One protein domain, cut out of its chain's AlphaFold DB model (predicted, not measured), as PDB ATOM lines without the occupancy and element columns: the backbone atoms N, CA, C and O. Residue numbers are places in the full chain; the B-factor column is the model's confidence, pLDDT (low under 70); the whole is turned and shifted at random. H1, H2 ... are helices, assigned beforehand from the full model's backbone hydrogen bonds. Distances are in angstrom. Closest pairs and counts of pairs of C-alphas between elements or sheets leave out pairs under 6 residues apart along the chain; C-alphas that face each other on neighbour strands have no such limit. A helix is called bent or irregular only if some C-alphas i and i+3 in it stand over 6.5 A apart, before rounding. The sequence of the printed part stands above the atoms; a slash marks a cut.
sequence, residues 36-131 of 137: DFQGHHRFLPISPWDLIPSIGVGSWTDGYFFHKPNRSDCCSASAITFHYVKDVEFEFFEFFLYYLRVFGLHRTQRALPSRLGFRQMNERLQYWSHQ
ATOM      1  N   ASP A  36      14.572  35.119  -5.260       91.69
ATOM      2  CA  ASP A  36      15.486  34.948  -4.131       91.69
ATOM      3  C   ASP A  36      16.793  34.252  -4.520       91.69
ATOM      4  O   ASP A  36      17.043  33.939  -5.682       91.69
ATOM      5  N   PHE A  37      17.668  34.064  -3.533       89.56
ATOM      6  CA  PHE A  37      18.982  33.459  -3.737       89.56
ATOM      7  C   PHE A  37      18.911  31.978  -4.152       89.56
ATOM      8  O   PHE A  37      19.920  31.443  -4.601       89.56
ATOM      9  N   GLN A  38      17.749  31.330  -4.011       90.12
ATOM     10  CA  GLN A  38      17.483  29.969  -4.485       90.12
ATOM     11  C   GLN A  38      16.802  29.962  -5.864       90.12
ATOM     12  O   GLN A  38      16.593  28.898  -6.439       90.12
ATOM     13  N   GLY A  39      16.479  31.134  -6.421       90.44
ATOM     14  CA  GLY A  39      15.777  31.255  -7.694       90.44
ATOM     15  C   GLY A  39      14.258  31.131  -7.574       90.44
ATOM     16  O   GLY A  39      13.595  30.880  -8.580       90.44
ATOM     17  N   HIS A  40      13.676  31.320  -6.387       90.88
ATOM     18  CA  HIS A  40      12.224  31.310  -6.216       90.88
ATOM     19  C   HIS A  40      11.619  32.697  -6.434       90.88
ATOM     20  O   HIS A  40      12.136  33.710  -5.958       90.88
ATOM     21  N   HIS A  41      10.487  32.737  -7.136       90.94
ATOM     22  CA  HIS A  41       9.731  33.962  -7.398       90.94
ATOM     23  C   HIS A  41       9.195  34.579  -6.100       90.94
ATOM     24  O   HIS A  41       8.727  33.863  -5.213       90.94
ATOM     25  N   ARG A  42       9.263  35.915  -5.993       93.38
ATOM     26  CA  ARG A  42       8.784  36.673  -4.819       93.38
ATOM     27  C   ARG A  42       7.547  37.532  -5.084       93.38
ATOM     28  O   ARG A  42       6.845  37.862  -4.135       93.38
ATOM     29  N   PHE A  43       7.300  37.900  -6.336       92.31
ATOM     30  CA  PHE A  43       6.110  38.633  -6.772       92.31
ATOM     31  C   PHE A  43       5.296  37.682  -7.643       92.31
ATOM     32  O   PHE A  43       5.725  37.339  -8.742       92.31
ATOM     33  N   LEU A  44       4.186  37.175  -7.113       89.62
ATOM     34  CA  LEU A  44       3.459  36.057  -7.706       89.62
ATOM     35  C   LEU A  44       2.092  36.526  -8.217       89.62
ATOM     36  O   LEU A  44       1.306  37.059  -7.435       89.62
ATOM     37  N   PRO A  45       1.750  36.301  -9.498       87.94
ATOM     38  CA  PRO A  45       0.455  36.693 -10.057       87.94
ATOM     39  C   PRO A  45      -0.672  35.706  -9.692       87.94
ATOM     40  O   PRO A  45      -1.687  35.636 -10.379       87.94
ATOM     41  N   ILE A  46      -0.492  34.919  -8.629       87.12
ATOM     42  CA  ILE A  46      -1.392  33.850  -8.185       87.12
ATOM     43  C   ILE A  46      -1.493  33.824  -6.666       87.12
ATOM     44  O   ILE A  46      -0.570  34.266  -5.973       87.12
ATOM     45  N   SER A  47      -2.615  33.306  -6.167       89.62
ATOM     46  CA  SER A  47      -2.872  33.201  -4.735       89.62
ATOM     47  C   SER A  47      -1.920  32.177  -4.096       89.62
ATOM     48  O   SER A  47      -1.487  31.228  -4.762       89.62
ATOM     49  N   PRO A  48      -1.597  32.304  -2.798       88.56
ATOM     50  CA  PRO A  48      -0.874  31.255  -2.081       88.56
ATOM     51  C   PRO A  48      -1.618  29.916  -2.091       88.56
ATOM     52  O   PRO A  48      -0.973  28.870  -2.127       88.56
ATOM     53  N   TRP A  49      -2.954  29.952  -2.089       85.88
ATOM     54  CA  TRP A  49      -3.802  28.763  -2.118       85.88
ATOM     55  C   TRP A  49      -3.592  27.918  -3.380       85.88
ATOM     56  O   TRP A  49      -3.528  26.697  -3.296       85.88
ATOM     57  N   ASP A  50      -3.425  28.564  -4.536       84.12
ATOM     58  CA  ASP A  50      -3.213  27.875  -5.817       84.12
ATOM     59  C   ASP A  50      -1.748  27.456  -6.044       84.12
ATOM     60  O   ASP A  50      -1.444  26.664  -6.939       84.12
ATOM     61  N   LEU A  51      -0.823  28.013  -5.258       83.69
ATOM     62  CA  LEU A  51       0.621  27.837  -5.409       83.69
ATOM     63  C   LEU A  51       1.184  26.747  -4.482       83.69
ATOM     64  O   LEU A  51       2.163  26.087  -4.830       83.69
ATOM     65  N   ILE A  52       0.587  26.560  -3.303       81.44
ATOM     66  CA  ILE A  52       1.072  25.639  -2.270       81.44
ATOM     67  C   ILE A  52       0.295  24.311  -2.348       81.44
ATOM     68  O   ILE A  52      -0.933  24.326  -2.385       81.44
ATOM     69  N   PRO A  53       0.971  23.144  -2.318       77.81
ATOM     70  CA  PRO A  53       2.407  22.957  -2.077       77.81
ATOM     71  C   PRO A  53       3.284  23.033  -3.336       77.81
ATOM     72  O   PRO A  53       4.505  23.012  -3.219       77.81
ATOM     73  N   SER A  54       2.696  23.083  -4.531       79.25
ATOM     74  CA  SER A  54       3.443  23.087  -5.791       79.25
ATOM     75  C   SER A  54       2.729  23.887  -6.873       79.25
ATOM     76  O   SER A  54       1.513  23.780  -7.020       79.25
ATOM     77  N   ILE A  55       3.499  24.582  -7.712       77.75
ATOM     78  CA  ILE A  55       2.972  25.344  -8.850       77.75
ATOM     79  C   ILE A  55       2.448  24.376  -9.919       77.75
ATOM     80  O   ILE A  55       3.229  23.626 -10.522       77.75
ATOM     81  N   GLY A  56       1.140  24.421 -10.184       75.31
ATOM     82  CA  GLY A  56       0.460  23.563 -11.158       75.31
ATOM     83  C   GLY A  56       1.009  23.688 -12.586       75.31
ATOM     84  O   GLY A  56       1.283  24.788 -13.068       75.31
ATOM     85  N   VAL A  57       1.196  22.546 -13.260       73.81
ATOM     86  CA  VAL A  57       1.705  22.441 -14.643       73.81
ATOM     87  C   VAL A  57       0.582  22.705 -15.646       73.81
ATOM     88  O   VAL A  57      -0.539  22.251 -15.432       73.81
ATOM     89  N   GLY A  58       0.875  23.393 -16.753       70.62
ATOM     90  CA  GLY A  58      -0.101  23.660 -17.814       70.62
ATOM     91  C   GLY A  58      -1.125  24.732 -17.442       70.62
ATOM     92  O   GLY A  58      -2.178  24.825 -18.068       70.62
ATOM     93  N   SER A  59      -0.837  25.526 -16.408       72.44
ATOM     94  CA  SER A  59      -1.651  26.687 -16.061       72.44
ATOM     95  C   SER A  59      -1.316  27.865 -16.974       72.44
ATOM     96  O   SER A  59      -0.242  27.924 -17.572       72.44
ATOM     97  N   TRP A  60      -2.208  28.853 -17.031       78.12
ATOM     98  CA  TRP A  60      -1.968  30.094 -17.772       78.12
ATOM     99  C   TRP A  60      -0.668  30.798 -17.343       78.12
ATOM    100  O   TRP A  60      -0.057  31.471 -18.165       78.12
ATOM    101  N   THR A  61      -0.202  30.598 -16.102       77.06
ATOM    102  CA  THR A  61       1.026  31.222 -15.571       77.06
ATOM    103  C   THR A  61       2.310  30.731 -16.235       77.06
ATOM    104  O   THR A  61       3.312  31.446 -16.217       77.06
ATOM    105  N   ASP A  62       2.278  29.561 -16.882       80.06
ATOM    106  CA  ASP A  62       3.441  28.988 -17.558       80.06
ATOM    107  C   ASP A  62       3.937  29.897 -18.688       80.06
ATOM    108  O   ASP A  62       5.131  29.933 -18.948       80.06
ATOM    109  N   GLY A  63       3.054  30.683 -19.315       81.75
ATOM    110  CA  GLY A  63       3.433  31.657 -20.343       81.75
ATOM    111  C   GLY A  63       3.922  33.007 -19.806       81.75
ATOM    112  O   GLY A  63       4.476  33.790 -20.571       81.75
ATOM    113  N   TYR A  64       3.726  33.300 -18.515       82.44
ATOM    114  CA  TYR A  64       3.989  34.630 -17.944       82.44
ATOM    115  C   TYR A  64       5.333  34.739 -17.229       82.44
ATOM    116  O   TYR A  64       5.890  35.833 -17.121       82.44
ATOM    117  N   PHE A  65       5.880  33.636 -16.717       87.38
ATOM    118  CA  PHE A  65       7.162  33.701 -16.026       87.38
ATOM    119  C   PHE A  65       8.315  33.915 -17.013       87.38
ATOM    120  O   PHE A  65       8.524  33.116 -17.918       87.38
ATOM    121  N   PHE A  66       9.131  34.950 -16.799       91.38
ATOM    122  CA  PHE A  66      10.392  35.105 -17.537       91.38
ATOM    123  C   PHE A  66      11.403  34.004 -17.178       91.38
ATOM    124  O   PHE A  66      12.204  33.589 -18.009       91.38
ATOM    125  N   HIS A  67      11.354  33.528 -15.930       91.31
ATOM    126  CA  HIS A  67      12.194  32.438 -15.455       91.31
ATOM    127  C   HIS A  67      11.375  31.205 -15.099       91.31
ATOM    128  O   HIS A  67      10.428  31.309 -14.313       91.31
ATOM    129  N   LYS A  68      11.766  30.034 -15.607       88.88
ATOM    130  CA  LYS A  68      11.049  28.779 -15.382       88.88
ATOM    131  C   LYS A  68      10.908  28.517 -13.873       88.88
ATOM    132  O   LYS A  68      11.921  28.428 -13.174       88.88
ATOM    133  N   PRO A  69       9.677  28.403 -13.343       83.81
ATOM    134  CA  PRO A  69       9.480  28.195 -11.918       83.81
ATOM    135  C   PRO A  69       9.987  26.812 -11.493       83.81
ATOM    136  O   PRO A  69       9.735  25.806 -12.164       83.81
ATOM    137  N   ASN A  70      10.659  26.752 -10.343       82.69
ATOM    138  CA  ASN A  70      10.924  25.488  -9.668       82.69
ATOM    139  C   ASN A  70       9.612  24.973  -9.063       82.69
ATOM    140  O   ASN A  70       9.014  25.626  -8.211       82.69
ATOM    141  N   ARG A  71       9.142  23.817  -9.535       79.31
ATOM    142  CA  ARG A  71       7.858  23.242  -9.105       79.31
ATOM    143  C   ARG A  71       7.990  22.305  -7.908       79.31
ATOM    144  O   ARG A  71       7.017  22.129  -7.187       79.31
ATOM    145  N   SER A  72       9.165  21.700  -7.719       77.94
ATOM    146  CA  SER A  72       9.441  20.749  -6.634       77.94
ATOM    147  C   SER A  72       9.847  21.427  -5.329       77.94
ATOM    148  O   SER A  72       9.615  20.870  -4.265       77.94
ATOM    149  N   ASP A  73      10.452  22.610  -5.427       77.19
ATOM    150  CA  ASP A  73      10.786  23.479  -4.297       77.19
ATOM    151  C   ASP A  73      10.107  24.830  -4.519       77.19
ATOM    152  O   ASP A  73      10.717  25.886  -4.640       77.19
ATOM    153  N   CYS A  74       8.792  24.778  -4.690       73.00
ATOM    154  CA  CYS A  74       8.002  25.966  -4.459       73.00
ATOM    155  C   CYS A  74       8.053  26.178  -2.942       73.00
ATOM    156  O   CYS A  74       7.696  25.291  -2.184       73.00
ATOM    157  N   CYS A  75       8.438  27.309  -2.388       85.06
ATOM    158  CA  CYS A  75       8.305  28.652  -2.902       85.06
ATOM    159  C   CYS A  75       9.267  29.547  -2.097       85.06
ATOM    160  O   CYS A  75       9.906  29.099  -1.141       85.06
ATOM    161  N   SER A  76       9.359  30.837  -2.421       89.69
ATOM    162  CA  SER A  76      10.277  31.705  -1.680       89.69
ATOM    163  C   SER A  76       9.855  31.873  -0.217       89.69
ATOM    164  O   SER A  76       8.814  32.461   0.076       89.69
ATOM    165  N   ALA A  77      10.741  31.522   0.722       87.94
ATOM    166  CA  ALA A  77      10.619  31.892   2.140       87.94
ATOM    167  C   ALA A  77      10.783  33.411   2.388       87.94
ATOM    168  O   ALA A  77      10.907  33.865   3.530       87.94
ATOM    169  N   SER A  78      10.887  34.193   1.315       89.56
ATOM    170  CA  SER A  78      10.903  35.651   1.279       89.56
ATOM    171  C   SER A  78       9.916  36.209   0.246       89.56
ATOM    172  O   SER A  78      10.172  37.279  -0.298       89.56
ATOM    173  N   ALA A  79       8.824  35.494  -0.062       91.88
ATOM    174  CA  ALA A  79       7.767  36.012  -0.933       91.88
ATOM    175  C   ALA A  79       7.244  37.376  -0.438       91.88
ATOM    176  O   ALA A  79       7.195  37.627   0.768       91.88
ATOM    177  N   ILE A  80       6.906  38.265  -1.377       92.38
ATOM    178  CA  ILE A  80       6.597  39.680  -1.123       92.38
ATOM    179  C   ILE A  80       5.133  39.995  -1.438       92.38
ATOM    180  O   ILE A  80       4.450  40.560  -0.589       92.38
ATOM    181  N   THR A  81       4.633  39.626  -2.622       92.81
ATOM    182  CA  THR A  81       3.225  39.846  -2.995       92.81
ATOM    183  C   THR A  81       2.627  38.659  -3.736       92.81
ATOM    184  O   THR A  81       3.329  37.895  -4.402       92.81
ATOM    185  N   PHE A  82       1.303  38.565  -3.637       92.06
ATOM    186  CA  PHE A  82       0.457  37.604  -4.330       92.06
ATOM    187  C   PHE A  82      -0.724  38.343  -4.968       92.06
ATOM    188  O   PHE A  82      -1.149  39.379  -4.452       92.06
ATOM    189  N   HIS A  83      -1.259  37.815  -6.066       90.44
ATOM    190  CA  HIS A  83      -2.447  38.344  -6.741       90.44
ATOM    191  C   HIS A  83      -3.629  37.372  -6.595       90.44
ATOM    192  O   HIS A  83      -3.431  36.207  -6.268       90.44
ATOM    193  N   TYR A  84      -4.859  37.841  -6.833       90.56
ATOM    194  CA  TYR A  84      -6.099  37.054  -6.689       90.56
ATOM    195  C   TYR A  84      -6.360  36.498  -5.275       90.56
ATOM    196  O   TYR A  84      -7.055  35.498  -5.115       90.56
ATOM    197  N   VAL A  85      -5.822  37.164  -4.252       93.31
ATOM    198  CA  VAL A  85      -6.064  36.854  -2.836       93.31
ATOM    199  C   VAL A  85      -7.441  37.381  -2.426       93.31
ATOM    200  O   VAL A  85      -7.762  38.539  -2.686       93.31
ATOM    201  N   LYS A  86      -8.249  36.545  -1.774       93.62
ATOM    202  CA  LYS A  86      -9.575  36.900  -1.248       93.62
ATOM    203  C   LYS A  86      -9.476  37.568   0.123       93.62
ATOM    204  O   LYS A  86      -8.557  37.295   0.888       93.62
ATOM    205  N   ASP A  87     -10.499  38.336   0.491       94.25
ATOM    206  CA  ASP A  87     -10.585  39.025   1.790       94.25
ATOM    207  C   ASP A  87     -10.350  38.080   2.980       94.25
ATOM    208  O   ASP A  87      -9.564  38.371   3.875       94.25
ATOM    209  N   VAL A  88     -10.954  36.887   2.950       93.56
ATOM    210  CA  VAL A  88     -10.779  35.882   4.013       93.56
ATOM    211  C   VAL A  88      -9.337  35.365   4.121       93.56
ATOM    212  O   VAL A  88      -8.891  35.000   5.202       93.56
ATOM    213  N   GLU A  89      -8.584  35.338   3.019       92.88
ATOM    214  CA  GLU A  89      -7.175  34.934   3.035       92.88
ATOM    215  C   GLU A  89      -6.303  35.997   3.712       92.88
ATOM    216  O   GLU A  89      -5.374  35.638   4.436       92.88
ATOM    217  N   PHE A  90      -6.637  37.285   3.569       93.19
ATOM    218  CA  PHE A  90      -5.954  38.355   4.299       93.19
ATOM    219  C   PHE A  90      -6.119  38.220   5.817       93.19
ATOM    220  O   PHE A  90      -5.132  38.382   6.532       93.19
ATOM    221  N   GLU A  91      -7.303  37.834   6.305       95.12
ATOM    222  CA  GLU A  91      -7.532  37.556   7.734       95.12
ATOM    223  C   GLU A  91      -6.631  36.417   8.242       95.12
ATOM    224  O   GLU A  91      -6.002  36.507   9.301       95.12
ATOM    225  N   PHE A  92      -6.496  35.344   7.452       93.94
ATOM    226  CA  PHE A  92      -5.573  34.258   7.779       93.94
ATOM    227  C   PHE A  92      -4.113  34.721   7.770       93.94
ATOM    228  O   PHE A  92      -3.353  34.353   8.669       93.94
ATOM    229  N   PHE A  93      -3.699  35.535   6.797       92.00
ATOM    230  CA  PHE A  93      -2.342  36.080   6.762       92.00
ATOM    231  C   PHE A  93      -2.071  36.987   7.954       92.00
ATOM    232  O   PHE A  93      -0.995  36.880   8.540       92.00
ATOM    233  N   GLU A  94      -3.027  37.819   8.367       93.56
ATOM    234  CA  GLU A  94      -2.879  38.638   9.565       93.56
ATOM    235  C   GLU A  94      -2.663  37.755  10.800       93.56
ATOM    236  O   GLU A  94      -1.699  37.944  11.553       93.56
ATOM    237  N   PHE A  95      -3.483  36.711  10.948       94.25
ATOM    238  CA  PHE A  95      -3.329  35.742  12.023       94.25
ATOM    239  C   PHE A  95      -1.967  35.049  12.016       94.25
ATOM    240  O   PHE A  95      -1.272  35.062  13.034       94.25
ATOM    241  N   PHE A  96      -1.533  34.488  10.889       91.06
ATOM    242  CA  PHE A  96      -0.266  33.758  10.813       91.06
ATOM    243  C   PHE A  96       0.969  34.663  10.917       91.06
ATOM    244  O   PHE A  96       2.001  34.261  11.473       91.06
ATOM    245  N   LEU A  97       0.897  35.890  10.401       88.31
ATOM    246  CA  LEU A  97       2.025  36.815  10.404       88.31
ATOM    247  C   LEU A  97       2.159  37.566  11.724       88.31
ATOM    248  O   LEU A  97       3.291  37.729  12.177       88.31
ATOM    249  N   TYR A  98       1.068  37.990  12.361       90.50
ATOM    250  CA  TYR A  98       1.145  38.915  13.498       90.50
ATOM    251  C   TYR A  98       0.703  38.307  14.831       90.50
ATOM    252  O   TYR A  98       1.306  38.627  15.862       90.50
ATOM    253  N   TYR A  99      -0.282  37.406  14.836       92.69
ATOM    254  CA  TYR A  99      -0.841  36.864  16.081       92.69
ATOM    255  C   TYR A  99      -0.253  35.504  16.469       92.69
ATOM    256  O   TYR A  99       0.074  35.282  17.638       92.69
ATOM    257  N   LEU A 100      -0.058  34.601  15.508       92.88
ATOM    258  CA  LEU A 100       0.452  33.264  15.777       92.88
ATOM    259  C   LEU A 100       1.942  33.305  16.145       92.88
ATOM    260  O   LEU A 100       2.806  33.690  15.351       92.88
ATOM    261  N   ARG A 101       2.255  32.831  17.354       90.06
ATOM    262  CA  ARG A 101       3.626  32.667  17.849       90.06
ATOM    263  C   ARG A 101       3.902  31.200  18.124       90.06
ATOM    264  O   ARG A 101       3.232  30.581  18.945       90.06
ATOM    265  N   VAL A 102       4.913  30.657  17.457       89.88
ATOM    266  CA  VAL A 102       5.393  29.306  17.745       89.88
ATOM    267  C   VAL A 102       6.196  29.354  19.041       89.88
ATOM    268  O   VAL A 102       7.161  30.112  19.155       89.88
ATOM    269  N   PHE A 103       5.785  28.560  20.028       91.19
ATOM    270  CA  PHE A 103       6.486  28.473  21.303       91.19
ATOM    271  C   PHE A 103       7.947  28.049  21.092       91.19
ATOM    272  O   PHE A 103       8.232  27.131  20.326       91.19
ATOM    273  N   GLY A 104       8.877  28.729  21.766       90.94
ATOM    274  CA  GLY A 104      10.310  28.428  21.693       90.94
ATOM    275  C   GLY A 104      11.042  28.948  20.448       90.94
ATOM    276  O   GLY A 104      12.266  28.857  20.409       90.94
ATOM    277  N   LEU A 105      10.352  29.535  19.461       87.62
ATOM    278  CA  LEU A 105      10.995  30.161  18.301       87.62
ATOM    279  C   LEU A 105      10.993  31.683  18.425       87.62
ATOM    280  O   LEU A 105       9.950  32.338  18.369       87.62
ATOM    281  N   HIS A 106      12.186  32.265  18.537       81.50
ATOM    282  CA  HIS A 106      12.347  33.711  18.473       81.50
ATOM    283  C   HIS A 106      12.387  34.149  17.006       81.50
ATOM    284  O   HIS A 106      13.279  33.755  16.256       81.50
ATOM    285  N   ARG A 107      11.432  34.984  16.580       74.44
ATOM    286  CA  ARG A 107      11.491  35.600  15.249       74.44
ATOM    287  C   ARG A 107      12.641  36.602  15.219       74.44
ATOM    288  O   ARG A 107      12.520  37.705  15.745       74.44
ATOM    289  N   THR A 108      13.755  36.229  14.606       78.31
ATOM    290  CA  THR A 108      14.805  37.183  14.254       78.31
ATOM    291  C   THR A 108      14.351  37.966  13.034       78.31
ATOM    292  O   THR A 108      14.105  37.384  11.974       78.31
ATOM    293  N   GLN A 109      14.238  39.283  13.171       75.88
ATOM    294  CA  GLN A 109      14.011  40.146  12.023       75.88
ATOM    295  C   GLN A 109      15.196  39.985  11.063       75.88
ATOM    296  O   GLN A 109      16.346  40.188  11.454       75.88
ATOM    297  N   ARG A 110      14.933  39.569   9.819       78.12
ATOM    298  CA  ARG A 110      15.994  39.481   8.811       78.12
ATOM    299  C   ARG A 110      16.500  40.894   8.545       78.12
ATOM    300  O   ARG A 110      15.711  41.781   8.220       78.12
ATOM    301  N   ALA A 111      17.805  41.098   8.696       84.31
ATOM    302  CA  ALA A 111      18.424  42.339   8.269       84.31
ATOM    303  C   ALA A 111      18.259  42.470   6.751       84.31
ATOM    304  O   ALA A 111      18.458  41.502   6.011       84.31
ATOM    305  N   LEU A 112      17.883  43.662   6.291       82.69
ATOM    306  CA  LEU A 112      17.907  43.944   4.865       82.69
ATOM    307  C   LEU A 112      19.360  43.862   4.375       82.69
ATOM    308  O   LEU A 112      20.259  44.335   5.079       82.69
ATOM    309  N   PRO A 113      19.606  43.296   3.183       85.12
ATOM    310  CA  PRO A 113      20.921  43.362   2.567       85.12
ATOM    311  C   PRO A 113      21.398  44.814   2.475       85.12
ATOM    312  O   PRO A 113      20.600  45.738   2.281       85.12
ATOM    313  N   SER A 114      22.709  45.022   2.578       91.75
ATOM    314  CA  SER A 114      23.302  46.336   2.337       91.75
ATOM    315  C   SER A 114      22.920  46.836   0.944       91.75
ATOM    316  O   SER A 114      22.964  46.073  -0.025       91.75
ATOM    317  N   ARG A 115      22.593  48.128   0.830       92.94
ATOM    318  CA  ARG A 115      22.373  48.759  -0.477       92.94
ATOM    319  C   ARG A 115      23.612  48.567  -1.349       92.94
ATOM    320  O   ARG A 115      24.731  48.759  -0.876       92.94
ATOM    321  N   LEU A 116      23.403  48.201  -2.612       94.38
ATOM    322  CA  LEU A 116      24.493  48.068  -3.570       94.38
ATOM    323  C   LEU A 116      25.147  49.434  -3.796       94.38
ATOM    324  O   LEU A 116      24.459  50.434  -4.013       94.38
ATOM    325  N   GLY A 117      26.478  49.469  -3.762       97.75
ATOM    326  CA  GLY A 117      27.231  50.637  -4.206       97.75
ATOM    327  C   GLY A 117      27.092  50.843  -5.716       97.75
ATOM    328  O   GLY A 117      26.712  49.928  -6.447       97.75
ATOM    329  N   PHE A 118      27.460  52.030  -6.205       97.31
ATOM    330  CA  PHE A 118      27.332  52.396  -7.622       97.31
ATOM    331  C   PHE A 118      27.920  51.345  -8.578       97.31
ATOM    332  O   PHE A 118      27.248  50.902  -9.507       97.31
ATOM    333  N   ARG A 119      29.149  50.879  -8.306       97.69
ATOM    334  CA  ARG A 119      29.819  49.851  -9.120       97.69
ATOM    335  C   ARG A 119      29.046  48.529  -9.138       97.69
ATOM    336  O   ARG A 119      28.801  47.991 -10.209       97.69
ATOM    337  N   GLN A 120      28.630  48.046  -7.968       97.25
ATOM    338  CA  GLN A 120      27.886  46.789  -7.835       97.25
ATOM    339  C   GLN A 120      26.522  46.866  -8.531       97.25
ATOM    340  O   GLN A 120      26.084  45.901  -9.151       97.25
ATOM    341  N   MET A 121      25.851  48.018  -8.442       95.69
ATOM    342  CA  MET A 121      24.586  48.245  -9.133       95.69
ATOM    343  C   MET A 121      24.779  48.249 -10.652       95.69
ATOM    344  O   MET A 121      24.006  47.611 -11.358       95.69
ATOM    345  N   ASN A 122      25.828  48.900 -11.161       96.88
ATOM    346  CA  ASN A 122      26.120  48.915 -12.594       96.88
ATOM    347  C   ASN A 122      26.465  47.515 -13.132       96.88
ATOM    348  O   ASN A 122      25.958  47.114 -14.175       96.88
ATOM    349  N   GLU A 123      27.266  46.740 -12.394       97.12
ATOM    350  CA  GLU A 123      27.550  45.332 -12.711       97.12
ATOM    351  C   GLU A 123      26.260  44.493 -12.733       97.12
ATOM    352  O   GLU A 123      26.054  43.686 -13.641       97.12
ATOM    353  N   ARG A 124      25.345  44.721 -11.779       95.75
ATOM    354  CA  ARG A 124      24.050  44.030 -11.734       95.75
ATOM    355  C   ARG A 124      23.141  44.408 -12.906       95.75
ATOM    356  O   ARG A 124      22.529  43.519 -13.489       95.75
ATOM    357  N   LEU A 125      23.073  45.689 -13.266       95.94
ATOM    358  CA  LEU A 125      22.307  46.165 -14.422       95.94
ATOM    359  C   LEU A 125      22.844  45.570 -15.725       95.94
ATOM    360  O   LEU A 125      22.050  45.102 -16.536       95.94
ATOM    361  N   GLN A 126      24.167  45.510 -15.901       96.69
ATOM    362  CA  GLN A 126      24.760  44.839 -17.059       96.69
ATOM    363  C   GLN A 126      24.462  43.342 -17.078       96.69
ATOM    364  O   GLN A 126      24.187  42.784 -18.135       96.69
ATOM    365  N   TYR A 127      24.478  42.672 -15.927       96.25
ATOM    366  CA  TYR A 127      24.073  41.271 -15.861       96.25
ATOM    367  C   TYR A 127      22.612  41.083 -16.304       96.25
ATOM    368  O   TYR A 127      22.325  40.201 -17.113       96.25
ATOM    369  N   TRP A 128      21.698  41.928 -15.814       96.25
ATOM    370  CA  TRP A 128      20.275  41.867 -16.149       96.25
ATOM    371  C   TRP A 128      19.968  42.245 -17.600       96.25
ATOM    372  O   TRP A 128      19.121  41.604 -18.215       96.25
ATOM    373  N   SER A 129      20.696  43.195 -18.191       95.75
ATOM    374  CA  SER A 129      20.481  43.605 -19.586       95.75
ATOM    375  C   SER A 129      20.788  42.506 -20.608       95.75
ATOM    376  O   SER A 129      20.345  42.600 -21.747       95.75
ATOM    377  N   HIS A 130      21.554  41.482 -20.220       95.69
ATOM    378  CA  HIS A 130      21.909  40.343 -21.073       95.69
ATOM    379  C   HIS A 130      21.144  39.061 -20.712       95.69
ATOM    380  O   HIS A 130      21.433  38.002 -21.273       95.69
ATOM    381  N   GLN A 131      20.198  39.116 -19.768       93.62
ATOM    382  CA  GLN A 131      19.384  37.949 -19.440       93.62
ATOM    383  C   GLN A 131      18.454  37.602 -20.602       93.62
ATOM    384  O   GLN A 131      17.846  38.468 -21.227       93.62
TER     385      GLN A 131
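Overview. This is residues 36 to 131 of the 137 residues of a protein of Drosophila rhopaloa (UniProt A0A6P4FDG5). Little regular structure is here: an irregular body of loops, residues 36 to 86 with the short helices H1 and H2, lies between two longer helices, H3 and H4, which the long link of residues 100 to 117 joins like a handle. The 96 printed residues hold four named helices and no named strand; the class is all helix, with 33 residues in helices. The whole is loose, radius of gyration of the C-alphas 16.6 A, spanning 42 by 38 by 24 A.

Arrangement. Find H1 at residues 48 to 51, H2 at 60 to 63, H3 at 87 to 99 and H4 at 118 to 129; each touches no helix. Residues 43 to 44 pair with 81 to 82, parallel. Every O i to N i+4 pair is within hydrogen-bond range in H3 and H4; H1 and H2 are too short for one.

Along the chain. Find C-alpha 48 at (-0.874, 31.255, -2.081), where H1 begins. H3 runs 17.4 A; H4 runs 16.4 A to C-alpha 129 at (20.481, 43.605, -19.586).

Size, cuts and confidence. The printed part has no cut, and no printed residue is under 70. Residues 90 to 109 stand free.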